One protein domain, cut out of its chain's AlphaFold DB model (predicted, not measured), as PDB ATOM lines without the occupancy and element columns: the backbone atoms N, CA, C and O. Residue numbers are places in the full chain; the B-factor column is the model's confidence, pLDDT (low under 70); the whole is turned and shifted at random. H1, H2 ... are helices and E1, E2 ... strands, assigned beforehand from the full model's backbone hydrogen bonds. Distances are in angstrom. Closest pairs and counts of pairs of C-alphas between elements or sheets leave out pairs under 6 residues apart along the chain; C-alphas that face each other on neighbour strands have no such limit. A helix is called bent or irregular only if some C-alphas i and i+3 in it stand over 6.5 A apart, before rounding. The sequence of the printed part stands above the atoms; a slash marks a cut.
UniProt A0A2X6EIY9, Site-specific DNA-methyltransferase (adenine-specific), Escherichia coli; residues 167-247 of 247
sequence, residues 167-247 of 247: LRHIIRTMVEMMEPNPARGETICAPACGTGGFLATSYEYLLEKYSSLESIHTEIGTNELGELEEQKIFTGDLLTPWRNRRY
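This is residues 167 to 247 of the 247 residues of the protein "Site-specific DNA-methyltransferase (adenine-specific)" of Escherichia coli (UniProt A0A2X6EIY9). What does the model look like? One helix, H2, stands in the middle and H1 crosses it, while the two-stranded hairpin of E1 and E2 lies well to one side of H2 and the long loop of residues 179 to 196 lies largely to the other, with its residues 191 to 196 sticking out. H3, a short helix, sits near the last residues of H2. What is it made of, and how large is it? The printed part has 81 residues with three named helices and two named strands, in the order H1, H2, E1, E2, H3; the class is mixed, helices and strands, and the sheet, E1 - E2, is antiparallel. The whole is only just loose, close to compact, with a radius of gyration of the C-alphas of 14.4 A and spans of 43 by 33 by 20 A.

How is the sheet paired? E1, residues 217 to 222, and E2, residues 228 to 233, form an antiparallel hairpin, with 145 degrees between their directions. N 221 and O 229 are 2.8 A apart and N 233 and O 217 also 2.8 A, both within hydrogen-bond range. What is near the sheet? H2, residues 197 to 209, is apart from E2, but only just, with the closest C-alphas 8.2 A apart. H1, residues 168 to 178, is apart from both strands. How do the helices stand? H1 and H2 touch, closest at the C-alphas of Ile 171 and Phe 198, 5.9 A, and run the same way at a steep tilt of 59 degrees. H2, with residues 206 to 207 alone, only just touches H3, residues 237 to 243, with 3 pairs of C-alphas within 8 A, the closest being those of Leu 207 and Leu 239, 7.6 A; they run opposite ways at a steep tilt of 60 degrees. H1 and H3 are apart. What do the helix backbones show? In H1 and H2 every O i to N i+4 pair is within hydrogen-bond range; in H3 1 of 3 is, beside 3 of 4 O i to N i+3 pairs.

Where are the strands? E1 measures 15.7 A from C-alpha 217 at (-24.694, 9.205, -37.917) to C-alpha 222, and E2 15.3 A from C-alpha 228 to C-alpha 233. Where are the helices? H1 begins with C-alpha 168 at (-17.021, 23.847, -53.915) and is 15.2 A long, and H2 is 18.1 A. H3, 10.2 A, ends with C-alpha 243 at (-5.778, 16.274, -31.839) and is irregular, with C-alphas 238 and 241 7.2 A apart.

How far does it reach? The two C-alphas farthest apart, those of Glu 227 and Tyr 247, are 43.6 A apart; the printed part has no cut. Which links are long? The link from H1 to H2 is long, with 18 residues; H2 to E1 is short, and E1 to E2 and E2 to H3 are tight. Where is confidence low? The mean pLDDT of the printed part is 83.9, and residues 221 to 226 and 244 to 247 are under 70.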
ATOM      1  N   LEU A 167     -15.209  27.537 -56.462       81.69
ATOM      2  CA  LEU A 167     -16.372  26.636 -56.509       81.69
ATOM      3  C   LEU A 167     -16.129  25.380 -55.656       81.69
ATOM      4  O   LEU A 167     -15.046  24.799 -55.701       81.69
ATOM      5  N   ARG A 168     -17.147  24.938 -54.901       79.69
ATOM      6  CA  ARG A 168     -17.021  23.847 -53.915       79.69
ATOM      7  C   ARG A 168     -16.501  22.547 -54.512       79.69
ATOM      8  O   ARG A 168     -15.610  21.945 -53.928       79.69
ATOM      9  N   HIS A 169     -16.995  22.155 -55.684       85.88
ATOM     10  CA  HIS A 169     -16.527  20.942 -56.354       85.88
ATOM     11  C   HIS A 169     -15.044  21.041 -56.745       85.88
ATOM     12  O   HIS A 169     -14.324  20.064 -56.595       85.88
ATOM     13  N   ILE A 170     -14.559  22.224 -57.147       91.50
ATOM     14  CA  ILE A 170     -13.134  22.444 -57.441       91.50
ATOM     15  C   ILE A 170     -12.307  22.298 -56.163       91.50
ATOM     16  O   ILE A 170     -11.326  21.561 -56.153       91.50
ATOM     17  N   ILE A 171     -12.721  22.960 -55.075       92.56
ATOM     18  CA  ILE A 171     -12.044  22.845 -53.776       92.56
ATOM     19  C   ILE A 171     -11.996  21.378 -53.345       92.56
ATOM     20  O   ILE A 171     -10.936  20.885 -52.969       92.56
ATOM     21  N   ARG A 172     -13.132  20.680 -53.428       93.38
ATOM     22  CA  ARG A 172     -13.269  19.284 -53.026       93.38
ATOM     23  C   ARG A 172     -12.330  18.379 -53.812       93.38
ATOM     24  O   ARG A 172     -11.552  17.664 -53.193       93.38
ATOM     25  N   THR A 173     -12.332  18.474 -55.142       96.81
ATOM     26  CA  THR A 173     -11.412  17.710 -55.992       96.81
ATOM     27  C   THR A 173      -9.956  17.995 -55.633       96.81
ATOM     28  O   THR A 173      -9.172  17.065 -55.480       96.81
ATOM     29  N   MET A 174      -9.582  19.264 -55.436       97.38
ATOM     30  CA  MET A 174      -8.212  19.615 -55.050       97.38
ATOM     31  C   MET A 174      -7.826  19.027 -53.687       97.38
ATOM     32  O   MET A 174      -6.734  18.485 -53.552       97.38
ATOM     33  N   VAL A 175      -8.706  19.091 -52.685       96.62
ATOM     34  CA  VAL A 175      -8.466  18.505 -51.356       96.62
ATOM     35  C   VAL A 175      -8.335  16.981 -51.439       96.62
ATOM     36  O   VAL A 175      -7.420  16.419 -50.842       96.62
ATOM     37  N   GLU A 176      -9.199  16.316 -52.206       96.06
ATOM     38  CA  GLU A 176      -9.150  14.864 -52.406       96.06
ATOM     39  C   GLU A 176      -7.852  14.421 -53.091       96.06
ATOM     40  O   GLU A 176      -7.262  13.426 -52.675       96.06
ATOM     41  N   MET A 177      -7.376  15.183 -54.082       96.50
ATOM     42  CA  MET A 177      -6.088  14.945 -54.742       96.50
ATOM     43  C   MET A 177      -4.891  15.177 -53.813       96.50
ATOM     44  O   MET A 177      -3.898  14.461 -53.913       96.50
ATOM     45  N   MET A 178      -4.962  16.185 -52.937       95.62
ATOM     46  CA  MET A 178      -3.895  16.496 -51.979       95.62
ATOM     47  C   MET A 178      -3.809  15.476 -50.839       95.62
ATOM     48  O   MET A 178      -2.738  15.307 -50.262       95.62
ATOM     49  N   GLU A 179      -4.919  14.803 -50.525       95.44
ATOM     50  CA  GLU A 179      -4.999  13.713 -49.550       95.44
ATOM     51  C   GLU A 179      -4.376  14.049 -48.171       95.44
ATOM     52  O   GLU A 179      -3.500  13.314 -47.696       95.44
ATOM     53  N   PRO A 180      -4.804  15.139 -47.496       94.06
ATOM     54  CA  PRO A 180      -4.188  15.570 -46.243       94.06
ATOM     55  C   PRO A 180      -4.203  14.458 -45.185       94.06
ATOM     56  O   PRO A 180      -5.229  13.803 -44.952       94.06
ATOM     57  N   ASN A 181      -3.055  14.241 -44.534       91.06
ATOM     58  CA  ASN A 181      -2.850  13.107 -43.638       91.06
ATOM     59  C   ASN A 181      -2.260  13.520 -42.268       91.06
ATOM     60  O   ASN A 181      -1.064  13.808 -42.156       91.06
ATOM     61  N   PRO A 182      -3.053  13.457 -41.179       88.44
ATOM     62  CA  PRO A 182      -2.597  13.825 -39.842       88.44
ATOM     63  C   PRO A 182      -1.504  12.894 -39.291       88.44
ATOM     64  O   PRO A 182      -0.699  13.326 -38.464       88.44
ATOM     65  N   ALA A 183      -1.400  11.646 -39.767       87.00
ATOM     66  CA  ALA A 183      -0.342  10.724 -39.350       87.00
ATOM     67  C   ALA A 183       1.052  11.169 -39.824       87.00
ATOM     68  O   ALA A 183       2.042  10.866 -39.155       87.00
ATOM     69  N   ARG A 184       1.123  11.928 -40.926       89.81
ATOM     70  CA  ARG A 184       2.359  12.542 -41.442       89.81
ATOM     71  C   ARG A 184       2.718  13.851 -40.741       89.81
ATOM     72  O   ARG A 184       3.813  14.363 -40.938       89.81
ATOM     73  N   GLY A 185       1.813  14.381 -39.923       85.69
ATOM     74  CA  GLY A 185       2.014  15.650 -39.238       85.69
ATOM     75  C   GLY A 185       1.998  16.874 -40.149       85.69
ATOM     76  O   GLY A 185       2.676  17.861 -39.880       85.69
ATOM     77  N   GLU A 186       1.240  16.802 -41.239       89.31
ATOM     78  CA  GLU A 186       1.127  17.881 -42.217       89.31
ATOM     79  C   GLU A 186       0.401  19.106 -41.641       89.31
ATOM     80  O   GLU A 186      -0.521  18.995 -40.831       89.31
ATOM     81  N   THR A 187       0.805  20.290 -42.101       88.56
ATOM     82  CA  THR A 187       0.135  21.561 -41.801       88.56
ATOM     83  C   THR A 187      -0.548  22.078 -43.058       88.56
ATOM     84  O   THR A 187       0.079  22.187 -44.110       88.56
ATOM     85  N   ILE A 188      -1.829  22.428 -42.946       91.31
ATOM     86  CA  ILE A 188      -2.620  22.969 -44.054       91.31
ATOM     87  C   ILE A 188      -2.637  24.493 -43.943       91.31
ATOM     88  O   ILE A 188      -3.013  25.042 -42.910       91.31
ATOM     89  N   CYS A 189      -2.245  25.184 -45.014       91.38
ATOM     90  CA  CYS A 189      -2.248  26.642 -45.090       91.38
ATOM     91  C   CYS A 189      -2.949  27.106 -46.370       91.38
ATOM     92  O   CYS A 189      -2.698  26.578 -47.451       91.38
ATOM     93  N   ALA A 190      -3.805  28.120 -46.244       89.06
ATOM     94  CA  ALA A 190      -4.442  28.805 -47.363       89.06
ATOM     95  C   ALA A 190      -4.107  30.309 -47.276       89.06
ATOM     96  O   ALA A 190      -4.836  31.056 -46.622       89.06
ATOM     97  N   PRO A 191      -3.006  30.776 -47.898       86.31
ATOM     98  CA  PRO A 191      -2.512  32.150 -47.720       86.31
ATOM     99  C   PRO A 191      -3.435  33.218 -48.329       86.31
ATOM    100  O   PRO A 191      -3.390  34.374 -47.926       86.31
ATOM    101  N   ALA A 192      -4.310  32.824 -49.258       83.38
ATOM    102  CA  ALA A 192      -5.386  33.642 -49.811       83.38
ATOM    103  C   ALA A 192      -6.740  32.955 -49.556       83.38
ATOM    104  O   ALA A 192      -7.452  32.581 -50.483       83.38
ATOM    105  N   CYS A 193      -7.061  32.703 -48.281       78.25
ATOM    106  CA  CYS A 193      -8.171  31.823 -47.900       78.25
ATOM    107  C   CYS A 193      -9.572  32.314 -48.298       78.25
ATOM    108  O   CYS A 193     -10.483  31.487 -48.334       78.25
ATOM    109  N   GLY A 194      -9.759  33.602 -48.607       75.00
ATOM    110  CA  GLY A 194     -11.067  34.155 -48.973       75.00
ATOM    111  C   GLY A 194     -12.124  33.829 -47.915       75.00
ATOM    112  O   GLY A 194     -11.911  34.064 -46.728       75.00
ATOM    113  N   THR A 195     -13.234  33.212 -48.325       72.38
ATOM    114  CA  THR A 195     -14.292  32.712 -47.420       72.38
ATOM    115  C   THR A 195     -13.917  31.450 -46.621       72.38
ATOM    116  O   THR A 195     -14.764  30.851 -45.962       72.38
ATOM    117  N   GLY A 196     -12.656  31.014 -46.665       82.06
ATOM    118  CA  GLY A 196     -12.139  29.866 -45.912       82.06
ATOM    119  C   GLY A 196     -12.451  28.505 -46.536       82.06
ATOM    120  O   GLY A 196     -12.268  27.481 -45.880       82.06
ATOM    121  N   GLY A 197     -12.903  28.469 -47.794       84.31
ATOM    122  CA  GLY A 197     -13.430  27.257 -48.424       84.31
ATOM    123  C   GLY A 197     -12.467  26.064 -48.420       84.31
ATOM    124  O   GLY A 197     -12.875  24.970 -48.048       84.31
ATOM    125  N   PHE A 198     -11.186  26.277 -48.741       91.38
ATOM    126  CA  PHE A 198     -10.170  25.213 -48.710       91.38
ATOM    127  C   PHE A 198      -9.947  24.630 -47.314       91.38
ATOM    128  O   PHE A 198      -9.813  23.416 -47.177       91.38
ATOM    129  N   LEU A 199      -9.923  25.471 -46.278       91.62
ATOM    130  CA  LEU A 199      -9.696  25.020 -44.903       91.62
ATOM    131  C   LEU A 199     -10.909  24.249 -44.374       91.62
ATOM    132  O   LEU A 199     -10.740  23.181 -43.791       91.62
ATOM    133  N   ALA A 200     -12.119  24.753 -44.636       87.12
ATOM    134  CA  ALA A 200     -13.362  24.084 -44.264       87.12
ATOM    135  C   ALA A 200     -13.488  22.709 -44.940       87.12
ATOM    136  O   ALA A 200     -13.663  21.706 -44.258       87.12
ATOM    137  N   THR A 201     -13.290  22.637 -46.260       90.94
ATOM    138  CA  THR A 201     -13.389  21.370 -47.000       90.94
ATOM    139  C   THR A 201     -12.258  20.398 -46.655       90.94
ATOM    140  O   THR A 201     -12.481  19.193 -46.626       90.94
ATOM    141  N   SER A 202     -11.058  20.887 -46.322       94.50
ATOM    142  CA  SER A 202      -9.988  20.026 -45.790       94.50
ATOM    143  C   SER A 202     -10.372  19.407 -44.447       94.50
ATOM    144  O   SER A 202     -10.111  18.231 -44.211       94.50
ATOM    145  N   TYR A 203     -11.009  20.183 -43.570       90.38
ATOM    146  CA  TYR A 203     -11.504  19.683 -42.291       90.38
ATOM    147  C   TYR A 203     -12.625  18.650 -42.475       90.38
ATOM    148  O   TYR A 203     -12.562  17.581 -41.873       90.38
ATOM    149  N   GLU A 204     -13.597  18.922 -43.349       89.56
ATOM    150  CA  GLU A 204     -14.664  17.976 -43.712       89.56
ATOM    151  C   GLU A 204     -14.089  16.664 -44.265       89.56
ATOM    152  O   GLU A 204     -14.433  15.593 -43.771       89.56
ATOM    153  N   TYR A 205     -13.134  16.740 -45.200       94.25
ATOM    154  CA  TYR A 205     -12.432  15.571 -45.738       94.25
ATOM    155  C   TYR A 205     -11.768  14.731 -44.639       94.25
ATOM    156  O   TYR A 205     -11.851  13.502 -44.650       94.25
ATOM    157  N   LEU A 206     -11.118  15.379 -43.667       93.31
ATOM    158  CA  LEU A 206     -10.506  14.684 -42.536       93.31
ATOM    159  C   LEU A 206     -11.561  14.017 -41.645       93.31
ATOM    160  O   LEU A 206     -11.363  12.881 -41.230       93.31
ATOM    161  N   LEU A 207     -12.686  14.674 -41.359       90.44
ATOM    162  CA  LEU A 207     -13.767  14.036 -40.603       90.44
ATOM    163  C   LEU A 207     -14.300  12.808 -41.343       90.44
ATOM    164  O   LEU A 207     -14.420  11.745 -40.739       90.44
ATOM    165  N   GLU A 208     -14.566  12.934 -42.642       91.94
ATOM    166  CA  GLU A 208     -15.072  11.852 -43.488       91.94
ATOM    167  C   GLU A 208     -14.134  10.647 -43.522       91.94
ATOM    168  O   GLU A 208     -14.552   9.517 -43.269       91.94
ATOM    169  N   LYS A 209     -12.849  10.885 -43.796       93.00
ATOM    170  CA  LYS A 209     -11.850   9.825 -43.947       93.00
ATOM    171  C   LYS A 209     -11.499   9.138 -42.630       93.00
ATOM    172  O   LYS A 209     -11.136   7.964 -42.631       93.00
ATOM    173  N   TYR A 210     -11.582   9.867 -41.520       92.19
ATOM    174  CA  TYR A 210     -11.174   9.402 -40.195       92.19
ATOM    175  C   TYR A 210     -12.371   9.262 -39.242       92.19
ATOM    176  O   TYR A 210     -12.240   9.526 -38.048       92.19
ATOM    177  N   SER A 211     -13.522   8.830 -39.764       90.94
ATOM    178  CA  SER A 211     -14.649   8.348 -38.958       90.94
ATOM    179  C   SER A 211     -14.769   6.827 -39.050       90.94
ATOM    180  O   SER A 211     -14.779   6.268 -40.147       90.94
ATOM    181  N   SER A 212     -14.891   6.147 -37.911       90.06
ATOM    182  CA  SER A 212     -15.270   4.733 -37.866       90.06
ATOM    183  C   SER A 212     -16.721   4.554 -38.319       90.06
ATOM    184  O   SER A 212     -17.544   5.451 -38.135       90.06
ATOM    185  N   LEU A 213     -17.058   3.389 -38.882       88.62
ATOM    186  CA  LEU A 213     -18.412   3.105 -39.381       88.62
ATOM    187  C   LEU A 213     -19.491   3.284 -38.302       88.62
ATOM    188  O   LEU A 213     -20.574   3.775 -38.598       88.62
ATOM    189  N   GLU A 214     -19.177   2.926 -37.056       86.56
ATOM    190  CA  GLU A 214     -20.082   3.033 -35.903       86.56
ATOM    191  C   GLU A 214     -20.343   4.487 -35.481       86.56
ATOM    192  O   GLU A 214     -21.354   4.783 -34.847       86.56
ATOM    193  N   SER A 215     -19.447   5.402 -35.853       83.06
ATOM    194  CA  SER A 215     -19.527   6.825 -35.526       83.06
ATOM    195  C   SER A 215     -20.153   7.678 -36.638       83.06
ATOM    196  O   SER A 215     -20.235   8.902 -36.510       83.06
ATOM    197  N   ILE A 216     -20.569   7.058 -37.747       86.75
ATOM    198  CA  ILE A 216     -21.295   7.747 -38.815       86.75
ATOM    199  C   ILE A 216     -22.767   7.783 -38.423       86.75
ATOM    200  O   ILE A 216     -23.430   6.751 -38.319       86.75
ATOM    201  N   HIS A 217     -23.288   8.989 -38.237       83.56
ATOM    202  CA  HIS A 217     -24.694   9.205 -37.917       83.56
ATOM    203  C   HIS A 217     -25.425   9.783 -39.125       83.56
ATOM    204  O   HIS A 217     -24.829  10.501 -39.923       83.56
ATOM    205  N   THR A 218     -26.722   9.514 -39.238       82.94
ATOM    206  CA  THR A 218     -27.575  10.138 -40.253       82.94
ATOM    207  C   THR A 218     -28.538  11.090 -39.562       82.94
ATOM    208  O   THR A 218     -29.229  10.705 -38.620       82.94
ATOM    209  N   GLU A 219     -28.592  12.333 -40.030       78.12
ATOM    210  CA  GLU A 219     -29.643  13.285 -39.675       78.12
ATOM    211  C   GLU A 219     -30.453  13.600 -40.934       78.12
ATOM    212  O   GLU A 219     -29.903  13.721 -42.029       78.12
ATOM    213  N   ILE A 220     -31.773  13.729 -40.787       76.12
ATOM    214  CA  ILE A 220     -32.615  14.250 -41.862       76.12
ATOM    215  C   ILE A 220     -32.448  15.767 -41.850       76.12
ATOM    216  O   ILE A 220     -32.913  16.447 -40.932       76.12
ATOM    217  N   GLY A 221     -31.733  16.274 -42.848       67.31
ATOM    218  CA  GLY A 221     -31.577  17.693 -43.118       67.31
ATOM    219  C   GLY A 221     -32.514  18.146 -44.229       67.31
ATOM    220  O   GLY A 221     -33.326  17.384 -44.752       67.31
ATOM    221  N   THR A 222     -32.399  19.414 -44.600       65.44
ATOM    222  CA  THR A 222     -33.082  19.960 -45.771       65.44
ATOM    223  C   THR A 222     -32.038  20.437 -46.773       65.44
ATOM    224  O   THR A 222     -31.170  21.239 -46.416       65.44
ATOM    225  N   ASN A 223     -32.114  19.950 -48.010       68.50
ATOM    226  CA  ASN A 223     -31.180  20.304 -49.076       68.50
ATOM    227  C   ASN A 223     -31.390  21.753 -49.567       68.50
ATOM    228  O   ASN A 223     -32.283  22.478 -49.111       68.50
ATOM    229  N   GLU A 224     -30.565  22.202 -50.519       57.19
ATOM    230  CA  GLU A 224     -30.665  23.558 -51.082       57.19
ATOM    231  C   GLU A 224     -32.033  23.851 -51.727       57.19
ATOM    232  O   GLU A 224     -32.470  25.002 -51.725       57.19
ATOM    233  N   LEU A 225     -32.730  22.815 -52.201       62.88
ATOM    234  CA  LEU A 225     -34.046  22.887 -52.840       62.88
ATOM    235  C   LEU A 225     -35.214  22.866 -51.842       62.88
ATOM    236  O   LEU A 225     -36.361  23.037 -52.245       62.88
ATOM    237  N   GLY A 226     -34.949  22.721 -50.538       65.81
ATOM    238  CA  GLY A 226     -36.012  22.642 -49.536       65.81
ATOM    239  C   GLY A 226     -36.560  21.232 -49.310       65.81
ATOM    240  O   GLY A 226     -37.547  21.081 -48.595       65.81
ATOM    241  N   GLU A 227     -35.932  20.210 -49.881       77.50
ATOM    242  CA  GLU A 227     -36.363  18.817 -49.773       77.50
ATOM    243  C   GLU A 227     -35.651  18.123 -48.613       77.50
ATOM    244  O   GLU A 227     -34.508  18.449 -48.287       77.50
ATOM    245  N   LEU A 228     -36.326  17.157 -47.985       78.56
ATOM    246  CA  LEU A 228     -35.712  16.340 -46.943       78.56
ATOM    247  C   LEU A 228     -34.632  15.454 -47.559       78.56
ATOM    248  O   LEU A 228     -34.890  14.714 -48.506       78.56
ATOM    249  N   GLU A 229     -33.436  15.514 -46.991       79.62
ATOM    250  CA  GLU A 229     -32.285  14.747 -47.448       79.62
ATOM    251  C   GLU A 229     -31.585  14.113 -46.249       79.62
ATOM    252  O   GLU A 229     -31.349  14.761 -45.226       79.62
ATOM    253  N   GLU A 230     -31.246  12.832 -46.377       82.06
ATOM    254  CA  GLU A 230     -30.392  12.162 -45.406       82.06
ATOM    255  C   GLU A 230     -28.959  12.677 -45.535       82.06
ATOM    256  O   GLU A 230     -28.278  12.447 -46.534       82.06
ATOM    257  N   GLN A 231     -28.485  13.352 -44.492       78.06
ATOM    258  CA  GLN A 231     -27.125  13.855 -44.421       78.06
ATOM    259  C   GLN A 231     -26.317  13.010 -43.444       78.06
ATOM    260  O   GLN A 231     -26.685  12.832 -42.279       78.06
ATOM    261  N   LYS A 232     -25.186  12.493 -43.931       83.31
ATOM    262  CA  LYS A 232     -24.219  11.782 -43.096       83.31
ATOM    263  C   LYS A 232     -23.408  12.776 -42.284       83.31
ATOM    264  O   LYS A 232     -22.906  13.771 -42.803       83.31
ATOM    265  N   ILE A 233     -23.237  12.464 -41.012       81.62
ATOM    266  CA  ILE A 233     -22.435  13.225 -40.069       81.62
ATOM    267  C   ILE A 233     -21.264  12.363 -39.652       81.62
ATOM    268  O   ILE A 233     -21.425  11.300 -39.053       81.62
ATOM    269  N   PHE A 234     -20.085  12.881 -39.952       85.38
ATOM    270  CA  PHE A 234     -18.805  12.268 -39.660       85.38
ATOM    271  C   PHE A 234     -18.239  12.895 -38.386       85.38
ATOM    272  O   PHE A 234     -18.114  14.117 -38.283       85.38
ATOM    273  N   THR A 235     -17.949  12.075 -37.379       84.06
ATOM    274  CA  THR A 235     -17.471  12.561 -36.072       84.06
ATOM    275  C   THR A 235     -15.966  12.819 -36.054       84.06
ATOM    276  O   THR A 235     -15.487  13.627 -35.249       84.06
ATOM    277  N   GLY A 236     -15.220  12.155 -36.941       87.00
ATOM    278  CA  GLY A 236     -13.765  12.162 -36.941       87.00
ATOM    279  C   GLY A 236     -13.179  11.516 -35.684       87.00
ATOM    280  O   GLY A 236     -12.155  11.990 -35.190       87.00
ATOM    281  N   ASP A 237     -13.841  10.511 -35.104       85.31
ATOM    282  CA  ASP A 237     -13.413   9.817 -33.882       85.31
ATOM    283  C   ASP A 237     -11.989   9.248 -33.997       85.31
ATOM    284  O   ASP A 237     -11.197   9.346 -33.050       85.31
ATOM    285  N   LEU A 238     -11.603   8.774 -35.185       89.00
ATOM    286  CA  LEU A 238     -10.255   8.276 -35.449       89.00
ATOM    287  C   LEU A 238      -9.201   9.391 -35.488       89.00
ATOM    288  O   LEU A 238      -8.016   9.079 -35.443       89.00
ATOM    289  N   LEU A 239      -9.582  10.680 -35.507       88.44
ATOM    290  CA  LEU A 239      -8.633  11.801 -35.426       88.44
ATOM    291  C   LEU A 239      -8.053  12.019 -34.023       88.44
ATOM    292  O   LEU A 239      -7.072  12.752 -33.862       88.44
ATOM    293  N   THR A 240      -8.654  11.410 -32.998       83.69
ATOM    294  CA  THR A 240      -8.299  11.601 -31.582       83.69
ATOM    295  C   THR A 240      -6.793  11.488 -31.285       83.69
ATOM    296  O   THR A 240      -6.282  12.367 -30.585       83.69
ATOM    297  N   PRO A 241      -6.034  10.520 -31.846       85.25
ATOM    298  CA  PRO A 241      -4.594  10.393 -31.593       85.25
ATOM    299  C   PRO A 241      -3.758  11.610 -32.021       85.25
ATOM    300  O   PRO A 241      -2.646  11.800 -31.521       85.25
ATOM    301  N   TRP A 242      -4.264  12.434 -32.943       83.69
ATOM    302  CA  TRP A 242      -3.530  13.574 -33.502       83.69
ATOM    303  C   TRP A 242      -4.026  14.933 -32.998       83.69
ATOM    304  O   TRP A 242      -3.298  15.914 -33.131       83.69
ATOM    305  N   ARG A 243      -5.198  15.009 -32.346       73.12
ATOM    306  CA  ARG A 243      -5.778  16.274 -31.839       73.12
ATOM    307  C   ARG A 243      -4.881  17.026 -30.846       73.12
ATOM    308  O   ARG A 243      -4.941  18.248 -30.782       73.12
ATOM    309  N   ASN A 244      -4.043  16.307 -30.095       63.72
ATOM    310  CA  ASN A 244      -3.194  16.872 -29.038       63.72
ATOM    311  C   ASN A 244      -1.714  17.020 -29.427       63.72
ATOM    312  O   ASN A 244      -0.905  17.407 -28.582       63.72
ATOM    313  N   ARG A 245      -1.331  16.720 -30.677       60.06
ATOM    314  CA  ARG A 245       0.044  16.953 -31.138       60.06
ATOM    315  C   ARG A 245       0.251  18.461 -31.297       60.06
ATOM    316  O   ARG A 245      -0.138  19.043 -32.303       60.06
ATOM    317  N   ARG A 246       0.808  19.102 -30.266       48.12
ATOM    318  CA  ARG A 246       1.324  20.472 -30.371       48.12
ATOM    319  C   ARG A 246       2.576  20.434 -31.251       48.12
ATOM    320  O   ARG A 246       3.506  19.700 -30.918       48.12
ATOM    321  N   TYR A 247       2.558  21.188 -32.347       43.91
ATOM    322  CA  TYR A 247       3.764  21.631 -33.047       43.91
ATOM    323  C   TYR A 247       4.245  22.939 -32.426       43.91
ATOM    324  O   TYR A 247       3.365  23.733 -32.009       43.91
TER     325      TYR A 247